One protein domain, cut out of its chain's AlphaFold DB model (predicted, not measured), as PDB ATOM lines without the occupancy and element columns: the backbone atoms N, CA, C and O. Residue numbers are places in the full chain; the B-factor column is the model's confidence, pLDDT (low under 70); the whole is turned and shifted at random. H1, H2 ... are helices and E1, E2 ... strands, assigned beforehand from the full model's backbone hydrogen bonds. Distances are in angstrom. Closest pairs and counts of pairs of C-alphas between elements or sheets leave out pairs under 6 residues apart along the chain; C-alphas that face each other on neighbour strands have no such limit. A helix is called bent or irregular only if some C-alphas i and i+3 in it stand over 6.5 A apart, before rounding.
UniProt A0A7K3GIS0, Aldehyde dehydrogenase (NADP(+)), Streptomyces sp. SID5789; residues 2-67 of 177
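What this domain is: This is residues 2 to 67 of the 177 residues of the protein "Aldehyde dehydrogenase (NADP(+))" of Streptomyces sp. SID5789 (UniProt A0A7K3GIS0). A narrow three-stranded sheet, E2 between E1 and E3, has a long loop, residues 10 to 21, reaching beyond one end and helices H1 and H3 gathered at the other. The short H2 is over the sheet but only grazes it, with its residues 37 to 40, and it meets H1 at a corner. The 66 printed residues hold E1, E2, H1, H2, E3 and H3 in that order, of mixed class; the sheet, E1 E2 E3, is mixed. The whole is only just loose, close to compact, with a radius of gyration of the C-alphas of 13.2 A, and spans 44 by 19 by 19 A, the loop adding to its length.

Where its parts are: E1, residues 6 to 9, begins at C-alpha 6 (156.653, 196.759, 132.633) and is 8.9 A long. E2, residues 22 to 27, is 17.2 A; H1, residues 28 to 31, 5.3 A; H2, residues 36 to 40, 8.7 A. H2 is irregular, but only just: C-alphas 36 and 39 are 6.7 A apart. E3, residues 48 to 53, is 16.1 A. H3, residues 57 to 66, is 14.5 A and ends at C-alpha 66 (163.014, 177.375, 128.273).

How they stand to each other: The hairpin E1 and E2 is antiparallel, with N 25 and O 6 at 2.8 A. E2 and E3 are parallel, with N 24 and O 49 at 2.8 A; with H1 and H2 they form a strand-helix-strand unit, parallel neighbour strands with helices between, its crossover right-handed. H1, H2 and H3 each only graze the sheet. H1 touches H3, closest C-alphas Leu 31 and Val 63, 5.7 A. H1 and H2 touch only at the corner, closest C-alphas Leu 31 and His 37, 6.0 A. H2 and H3 are apart. O i to N i+4 pairs within hydrogen-bond range number 5 of 6 in H3 and 0 of 1 in H2, where 1 of 2 O i to N i+3 pairs is; H1 is too short for an i+4 pair.

The domain as a whole: The C-alphas farthest apart, Glu 16 and Asp 58, are 44.3 A apart. The link E1 to E2 is long; within it residues 12 to 13 pair antiparallel with 19 to 20. The printed part has no cut, and no printed residue is under 70 in pLDDT.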
ATOM      1  N   LEU A   2     164.606 195.433 134.563       93.56
ATOM      2  CA  LEU A   2     165.005 194.729 133.341       93.56
ATOM      3  C   LEU A   2     164.492 195.500 132.110       93.56
ATOM      4  O   LEU A   2     163.385 196.046 132.178       93.56
ATOM      5  N   PRO A   3     165.255 195.572 131.007       95.12
ATOM      6  CA  PRO A   3     164.787 196.197 129.773       95.12
ATOM      7  C   PRO A   3     163.488 195.555 129.266       95.12
ATOM      8  O   PRO A   3     163.335 194.336 129.331       95.12
ATOM      9  N   ASP A   4     162.566 196.371 128.749       95.81
ATOM     10  CA  ASP A   4     161.268 195.957 128.183       95.81
ATOM     11  C   ASP A   4     160.329 195.201 129.144       95.81
ATOM     12  O   ASP A   4     159.393 194.527 128.707       95.81
ATOM     13  N   VAL A   5     160.565 195.312 130.453       97.50
ATOM     14  CA  VAL A   5     159.685 194.764 131.488       97.50
ATOM     15  C   VAL A   5     158.901 195.891 132.140       97.50
ATOM     16  O   VAL A   5     159.466 196.752 132.816       97.50
ATOM     17  N   ASP A   6     157.583 195.833 131.992       97.25
ATOM     18  CA  ASP A   6     156.653 196.759 132.633       97.25
ATOM     19  C   ASP A   6     156.001 196.107 133.856       97.25
ATOM     20  O   ASP A   6     155.789 194.896 133.882       97.25
ATOM     21  N   SER A   7     155.601 196.915 134.838       95.88
ATOM     22  CA  SER A   7     154.820 196.481 136.006       95.88
ATOM     23  C   SER A   7     153.513 197.279 136.085       95.88
ATOM     24  O   SER A   7     153.435 198.225 136.873       95.88
ATOM     25  N   PRO A   8     152.487 196.956 135.268       94.88
ATOM     26  CA  PRO A   8     151.235 197.719 135.254       94.88
ATOM     27  C   PRO A   8     150.514 197.726 136.605       94.88
ATOM     28  O   PRO A   8     149.865 198.709 136.956       94.88
ATOM     29  N   VAL A   9     150.647 196.638 137.370       94.19
ATOM     30  CA  VAL A   9     150.212 196.556 138.766       94.19
ATOM     31  C   VAL A   9     151.395 196.074 139.590       94.19
ATOM     32  O   VAL A   9     151.848 194.944 139.418       94.19
ATOM     33  N   THR A  10     151.901 196.932 140.471       92.12
ATOM     34  CA  THR A  10     153.078 196.634 141.291       92.12
ATOM     35  C   THR A  10     152.707 195.720 142.463       92.12
ATOM     36  O   THR A  10     151.911 196.136 143.308       92.12
ATOM     37  N   PRO A  11     153.274 194.501 142.553       90.12
ATOM     38  CA  PRO A  11     153.093 193.655 143.726       90.12
ATOM     39  C   PRO A  11     153.861 194.246 144.913       90.12
ATOM     40  O   PRO A  11     154.916 194.860 144.738       90.12
ATOM     41  N   GLY A  12     153.375 194.047 146.137       86.88
ATOM     42  CA  GLY A  12     154.108 194.528 147.309       86.88
ATOM     43  C   GLY A  12     153.301 194.584 148.592       86.88
ATOM     44  O   GLY A  12     152.228 193.996 148.698       86.88
ATOM     45  N   ALA A  13     153.835 195.292 149.587       85.06
ATOM     46  CA  ALA A  13     153.130 195.534 150.837       85.06
ATOM     47  C   ALA A  13     151.910 196.431 150.591       85.06
ATOM     48  O   ALA A  13     152.027 197.487 149.971       85.06
ATOM     49  N   GLY A  14     150.748 196.010 151.090       82.56
ATOM     50  CA  GLY A  14     149.577 196.877 151.191       82.56
ATOM     51  C   GLY A  14     149.619 197.660 152.502       82.56
ATOM     52  O   GLY A  14     149.778 198.876 152.513       82.56
ATOM     53  N   GLY A  15     149.520 196.936 153.619       82.38
ATOM     54  CA  GLY A  15     149.509 197.441 154.993       82.38
ATOM     55  C   GLY A  15     150.021 196.395 155.988       82.38
ATOM     56  O   GLY A  15     150.690 195.435 155.603       82.38
ATOM     57  N   GLU A  16     149.718 196.569 157.276       84.56
ATOM     58  CA  GLU A  16     150.146 195.648 158.337       84.56
ATOM     59  C   GLU A  16     149.501 194.267 158.105       84.56
ATOM     60  O   GLU A  16     148.294 194.095 158.245       84.56
ATOM     61  N   HIS A  17     150.307 193.298 157.658       87.50
ATOM     62  CA  HIS A  17     149.900 191.939 157.266       87.50
ATOM     63  C   HIS A  17     149.111 191.792 155.954       87.50
ATOM     64  O   HIS A  17     148.524 190.734 155.723       87.50
ATOM     65  N   THR A  18     149.114 192.789 155.065       88.38
ATOM     66  CA  THR A  18     148.490 192.642 153.738       88.38
ATOM     67  C   THR A  18     149.492 192.812 152.609       88.38
ATOM     68  O   THR A  18     150.461 193.569 152.696       88.38
ATOM     69  N   VAL A  19     149.232 192.099 151.518       90.38
ATOM     70  CA  VAL A  19     150.000 192.180 150.278       90.38
ATOM     71  C   VAL A  19     149.069 192.546 149.128       90.38
ATOM     72  O   VAL A  19     147.916 192.120 149.091       90.38
ATOM     73  N   ALA A  20     149.572 193.347 148.199       93.00
ATOM     74  CA  ALA A  20     148.929 193.636 146.932       93.00
ATOM     75  C   ALA A  20     149.462 192.671 145.872       93.00
ATOM     76  O   ALA A  20     150.678 192.492 145.744       93.00
ATOM     77  N   ALA A  21     148.546 192.059 145.123       94.94
ATOM     78  CA  ALA A  21     148.911 191.282 143.953       94.94
ATOM     79  C   ALA A  21     149.296 192.199 142.795       94.94
ATOM     80  O   ALA A  21     148.737 193.285 142.643       94.94
ATOM     81  N   GLY A  22     150.227 191.741 141.970       96.06
ATOM     82  CA  GLY A  22     150.690 192.478 140.808       96.06
ATOM     83  C   GLY A  22     151.139 191.563 139.686       96.06
ATOM     84  O   GLY A  22     151.231 190.345 139.844       96.06
ATOM     85  N   PHE A  23     151.414 192.158 138.534       97.19
ATOM     86  CA  PHE A  23     151.946 191.417 137.405       97.19
ATOM     87  C   PHE A  23     152.936 192.248 136.608       97.19
ATOM     88  O   PHE A  23     152.828 193.472 136.510       97.19
ATOM     89  N   LEU A  24     153.892 191.538 136.028       97.56
ATOM     90  CA  LEU A  24     154.865 192.063 135.092       97.56
ATOM     91  C   LEU A  24     154.419 191.711 133.677       97.56
ATOM     92  O   LEU A  24     153.837 190.650 133.460       97.56
ATOM     93  N   THR A  25     154.714 192.566 132.704       98.19
ATOM     94  CA  THR A  25     154.577 192.214 131.287       98.19
ATOM     95  C   THR A  25     155.925 192.299 130.605       98.19
ATOM     96  O   THR A  25     156.680 193.234 130.855       98.19
ATOM     97  N   VAL A  26     156.209 191.340 129.732       98.44
ATOM     98  CA  VAL A  26     157.474 191.246 128.995       98.44
ATOM     99  C   VAL A  26     157.201 190.677 127.597       98.44
ATOM    100  O   VAL A  26     156.305 189.839 127.462       98.44
ATOM    101  N   PRO A  27     157.892 191.119 126.534       98.19
ATOM    102  CA  PRO A  27     157.828 190.444 125.240       98.19
ATOM    103  C   PRO A  27     158.333 188.998 125.346       98.19
ATOM    104  O   PRO A  27     159.401 188.762 125.907       98.19
ATOM    105  N   ALA A  28     157.602 188.032 124.788       98.25
ATOM    106  CA  ALA A  28     157.950 186.611 124.852       98.25
ATOM    107  C   ALA A  28     159.341 186.322 124.258       98.25
ATOM    108  O   ALA A  28     160.105 185.550 124.835       98.25
ATOM    109  N   ALA A  29     159.730 187.032 123.194       97.25
ATOM    110  CA  ALA A  29     161.070 186.952 122.609       97.25
ATOM    111  C   ALA A  29     162.216 187.197 123.614       97.25
ATOM    112  O   ALA A  29     163.299 186.642 123.442       97.25
ATOM    113  N   ARG A  30     161.998 187.992 124.674       97.56
ATOM    114  CA  ARG A  30     163.006 188.213 125.729       97.56
ATOM    115  C   ARG A  30     163.198 186.992 126.628       97.56
ATOM    116  O   ARG A  30     164.282 186.819 127.161       97.56
ATOM    117  N   LEU A  31     162.170 186.157 126.778       97.81
ATOM    118  CA  LEU A  31     162.213 184.932 127.582       97.81
ATOM    119  C   LEU A  31     162.681 183.713 126.777       97.81
ATOM    120  O   LEU A  31     163.112 182.724 127.360       97.81
ATOM    121  N   ALA A  32     162.591 183.771 125.445       96.25
ATOM    122  CA  ALA A  32     163.016 182.692 124.555       96.25
ATOM    123  C   ALA A  32     164.550 182.562 124.433       96.25
ATOM    124  O   ALA A  32     165.040 181.543 123.949       96.25
ATOM    125  N   ALA A  33     165.310 183.574 124.864       94.19
ATOM    126  CA  ALA A  33     166.769 183.599 124.830       94.19
ATOM    127  C   ALA A  33     167.366 183.599 126.246       94.19
ATOM    128  O   ALA A  33     166.774 184.151 127.167       94.19
ATOM    129  N   GLU A  34     168.554 183.010 126.399       95.50
ATOM    130  CA  GLU A  34     169.347 183.097 127.635       95.50
ATOM    131  C   GLU A  34     169.791 184.530 127.905       95.50
ATOM    132  O   GLU A  34     170.247 185.229 126.993       95.50
ATOM    133  N   GLY A  35     169.713 184.958 129.165       95.75
ATOM    134  CA  GLY A  35     170.180 186.283 129.548       95.75
ATOM    135  C   GLY A  35     169.594 186.811 130.849       95.75
ATOM    136  O   GLY A  35     169.151 186.077 131.724       95.75
ATOM    137  N   GLU A  36     169.595 188.135 130.983       95.56
ATOM    138  CA  GLU A  36     169.143 188.824 132.199       95.56
ATOM    139  C   GLU A  36     167.659 188.585 132.535       95.56
ATOM    140  O   GLU A  36     167.262 188.700 133.695       95.56
ATOM    141  N   HIS A  37     166.841 188.220 131.541       97.69
ATOM    142  CA  HIS A  37     165.421 187.910 131.714       97.69
ATOM    143  C   HIS A  37     165.161 186.507 132.278       97.69
ATOM    144  O   HIS A  37     164.021 186.239 132.652       97.69
ATOM    145  N   ASP A  38     166.180 185.649 132.415       96.62
ATOM    146  CA  ASP A  38     166.036 184.293 132.974       96.62
ATOM    147  C   ASP A  38     165.468 184.308 134.401       96.62
ATOM    148  O   ASP A  38     164.696 183.427 134.774       96.62
ATOM    149  N   LEU A  39     165.737 185.375 135.163       95.00
ATOM    150  CA  LEU A  39     165.165 185.598 136.494       95.00
ATOM    151  C   LEU A  39     163.622 185.616 136.492       95.00
ATOM    152  O   LEU A  39     163.002 185.340 137.514       95.00
ATOM    153  N   LEU A  40     162.981 185.942 135.364       96.75
ATOM    154  CA  LEU A  40     161.519 185.949 135.230       96.75
ATOM    155  C   LEU A  40     160.920 184.549 135.018       96.75
ATOM    156  O   LEU A  40     159.698 184.412 135.058       96.75
ATOM    157  N   LEU A  41     161.756 183.536 134.768       96.88
ATOM    158  CA  LEU A  41     161.351 182.130 134.672       96.88
ATOM    159  C   LEU A  41     161.465 181.401 136.019       96.88
ATOM    160  O   LEU A  41     160.928 180.303 136.169       96.88
ATOM    161  N   GLU A  42     162.154 181.998 136.993       96.00
ATOM    162  CA  GLU A  42     162.264 181.465 138.347       96.00
ATOM    163  C   GLU A  42     160.981 181.715 139.149       96.00
ATOM    164  O   GLU A  42     160.322 182.752 139.037       96.00
ATOM    165  N   GLU A  43     160.623 180.753 139.998       96.75
ATOM    166  CA  GLU A  43     159.483 180.906 140.893       96.75
ATOM    167  C   GLU A  43     159.739 182.032 141.906       96.75
ATOM    168  O   GLU A  43     160.708 182.014 142.666       96.75
ATOM    169  N   CYS A  44     158.804 182.979 141.984       95.00
ATOM    170  CA  CYS A  44     158.723 183.931 143.082       95.00
ATOM    171  C   CYS A  44     157.552 183.552 143.992       95.00
ATOM    172  O   CYS A  44     156.389 183.699 143.613       95.00
ATOM    173  N   PHE A  45     157.847 183.080 145.207       94.56
ATOM    174  CA  PHE A  45     156.817 182.720 146.180       94.56
ATOM    175  C   PHE A  45     156.142 183.977 146.759       94.56
ATOM    176  O   PHE A  45     156.537 184.509 147.798       94.56
ATOM    177  N   GLY A  46     155.127 184.481 146.057       91.25
ATOM    178  CA  GLY A  46     154.418 185.711 146.394       91.25
ATOM    179  C   GLY A  46     153.320 186.048 145.381       91.25
ATOM    180  O   GLY A  46     153.117 185.321 144.410       91.25
ATOM    181  N   PRO A  47     152.579 187.147 145.584       94.25
ATOM    182  CA  PRO A  47     151.425 187.492 144.759       94.25
ATOM    183  C   PRO A  47     151.850 188.238 143.477       94.25
ATOM    184  O   PRO A  47     151.386 189.344 143.207       94.25
ATOM    185  N   VAL A  48     152.764 187.656 142.700       95.56
ATOM    186  CA  VAL A  48     153.259 188.207 141.431       95.56
ATOM    187  C   VAL A  48     153.039 187.216 140.291       95.56
ATOM    188  O   VAL A  48     153.084 186.004 140.480       95.56
ATOM    189  N   THR A  49     152.772 187.715 139.089       96.75
ATOM    190  CA  THR A  49     152.665 186.908 137.866       96.75
ATOM    191  C   THR A  49     153.421 187.580 136.727       96.75
ATOM    192  O   THR A  49     153.434 188.804 136.633       96.75
ATOM    193  N   VAL A  50     154.033 186.798 135.842       97.69
ATOM    194  CA  VAL A  50     154.641 187.302 134.604       97.69
ATOM    195  C   VAL A  50     153.704 187.004 133.436       97.69
ATOM    196  O   VAL A  50     153.287 185.867 133.236       97.69
ATOM    197  N   VAL A  51     153.376 188.032 132.658       98.12
ATOM    198  CA  VAL A  51     152.598 187.934 131.422       98.12
ATOM    199  C   VAL A  51     153.544 188.117 130.238       98.12
ATOM    200  O   VAL A  51     153.959 189.235 129.916       98.12
ATOM    201  N   ALA A  52     153.882 187.009 129.582       98.12
ATOM    202  CA  ALA A  52     154.659 187.013 128.349       98.12
ATOM    203  C   ALA A  52     153.747 187.345 127.157       98.12
ATOM    204  O   ALA A  52     152.829 186.592 126.834       98.12
ATOM    205  N   ARG A  53     153.978 188.489 126.510       98.25
ATOM    206  CA  ARG A  53     153.233 188.922 125.320       98.25
ATOM    207  C   ARG A  53     153.941 188.402 124.077       98.25
ATOM    208  O   ARG A  53     155.069 188.819 123.827       98.25
ATOM    209  N   TYR A  54     153.286 187.527 123.327       97.62
ATOM    210  CA  TYR A  54     153.826 186.943 122.103       97.62
ATOM    211  C   TYR A  54     153.155 187.531 120.854       97.62
ATOM    212  O   TYR A  54     152.038 188.047 120.937       97.62
ATOM    213  N   GLN A  55     153.843 187.477 119.715       97.19
ATOM    214  CA  GLN A  55     153.313 187.877 118.403       97.19
ATOM    215  C   GLN A  55     152.866 186.681 117.555       97.19
ATOM    216  O   GLN A  55     151.964 186.817 116.730       97.19
ATOM    217  N   ASP A  56     153.473 185.515 117.772       95.00
ATOM    218  CA  ASP A  56     153.220 184.295 117.012       95.00
ATOM    219  C   ASP A  56     153.471 183.030 117.853       95.00
ATOM    220  O   ASP A  56     153.897 183.084 119.010       95.00
ATOM    221  N   GLU A  57     153.154 181.870 117.277       92.19
ATOM    222  CA  GLU A  57     153.333 180.576 117.938       92.19
ATOM    223  C   GLU A  57     154.804 180.176 118.108       92.19
ATOM    224  O   GLU A  57     155.113 179.391 119.008       92.19
ATOM    225  N   ASP A  58     155.715 180.698 117.284       94.75
ATOM    226  CA  ASP A  58     157.138 180.379 117.383       94.75
ATOM    227  C   ASP A  58     157.736 181.001 118.647       94.75
ATOM    228  O   ASP A  58     158.500 180.343 119.357       94.75
ATOM    229  N   GLU A  59     157.317 182.216 119.011       96.94
ATOM    230  CA  GLU A  59     157.665 182.818 120.297       96.94
ATOM    231  C   GLU A  59     157.119 182.004 121.480       96.94
ATOM    232  O   GLU A  59     157.837 181.794 122.460       96.94
ATOM    233  N   VAL A  60     155.886 181.487 121.390       96.12
ATOM    234  CA  VAL A  60     155.317 180.612 122.433       96.12
ATOM    235  C   VAL A  60     156.161 179.348 122.586       96.12
ATOM    236  O   VAL A  60     156.567 179.014 123.698       96.12
ATOM    237  N   ARG A  61     156.477 178.664 121.480       95.19
ATOM    238  CA  ARG A  61     157.329 177.462 121.480       95.19
ATOM    239  C   ARG A  61     158.721 177.772 122.035       95.19
ATOM    240  O   ARG A  61     159.247 176.989 122.826       95.19
ATOM    241  N   GLY A  62     159.280 178.929 121.677       96.75
ATOM    242  CA  GLY A  62     160.547 179.434 122.195       96.75
ATOM    243  C   GLY A  62     160.534 179.545 123.717       96.75
ATOM    244  O   GLY A  62     161.385 178.950 124.372       96.75
ATOM    245  N   VAL A  63     159.529 180.206 124.296       97.75
ATOM    246  CA  VAL A  63     159.396 180.318 125.760       97.75
ATOM    247  C   VAL A  63     159.155 178.957 126.412       97.75
ATOM    248  O   VAL A  63     159.822 178.627 127.389       97.75
ATOM    249  N   LEU A  64     158.253 178.129 125.873       97.06
ATOM    250  CA  LEU A  64     157.969 176.802 126.435       97.06
ATOM    251  C   LEU A  64     159.217 175.908 126.474       97.06
ATOM    252  O   LEU A  64     159.388 175.155 127.427       97.06
ATOM    253  N   SER A  65     160.120 176.029 125.492       96.19
ATOM    254  CA  SER A  65     161.383 175.277 125.465       96.19
ATOM    255  C   SER A  65     162.372 175.663 126.573       96.19
ATOM    256  O   SER A  65     163.294 174.903 126.867       96.19
ATOM    257  N   ARG A  66     162.179 176.833 127.191       97.19
ATOM    258  CA  ARG A  66     163.014 177.375 128.273       97.19
ATOM    259  C   ARG A  66     162.484 177.009 129.657       97.19
ATOM    260  O   ARG A  66     163.225 177.096 130.633       97.19
ATOM    261  N   LEU A  67     161.210 176.622 129.755       97.25
ATOM    262  CA  LEU A  67     160.588 176.282 131.029       97.25
ATOM    263  C   LEU A  67     161.084 174.917 131.520       97.25
ATOM    264  O   LEU A  67     161.069 173.946 130.762       97.25
TER     265      LEU A  67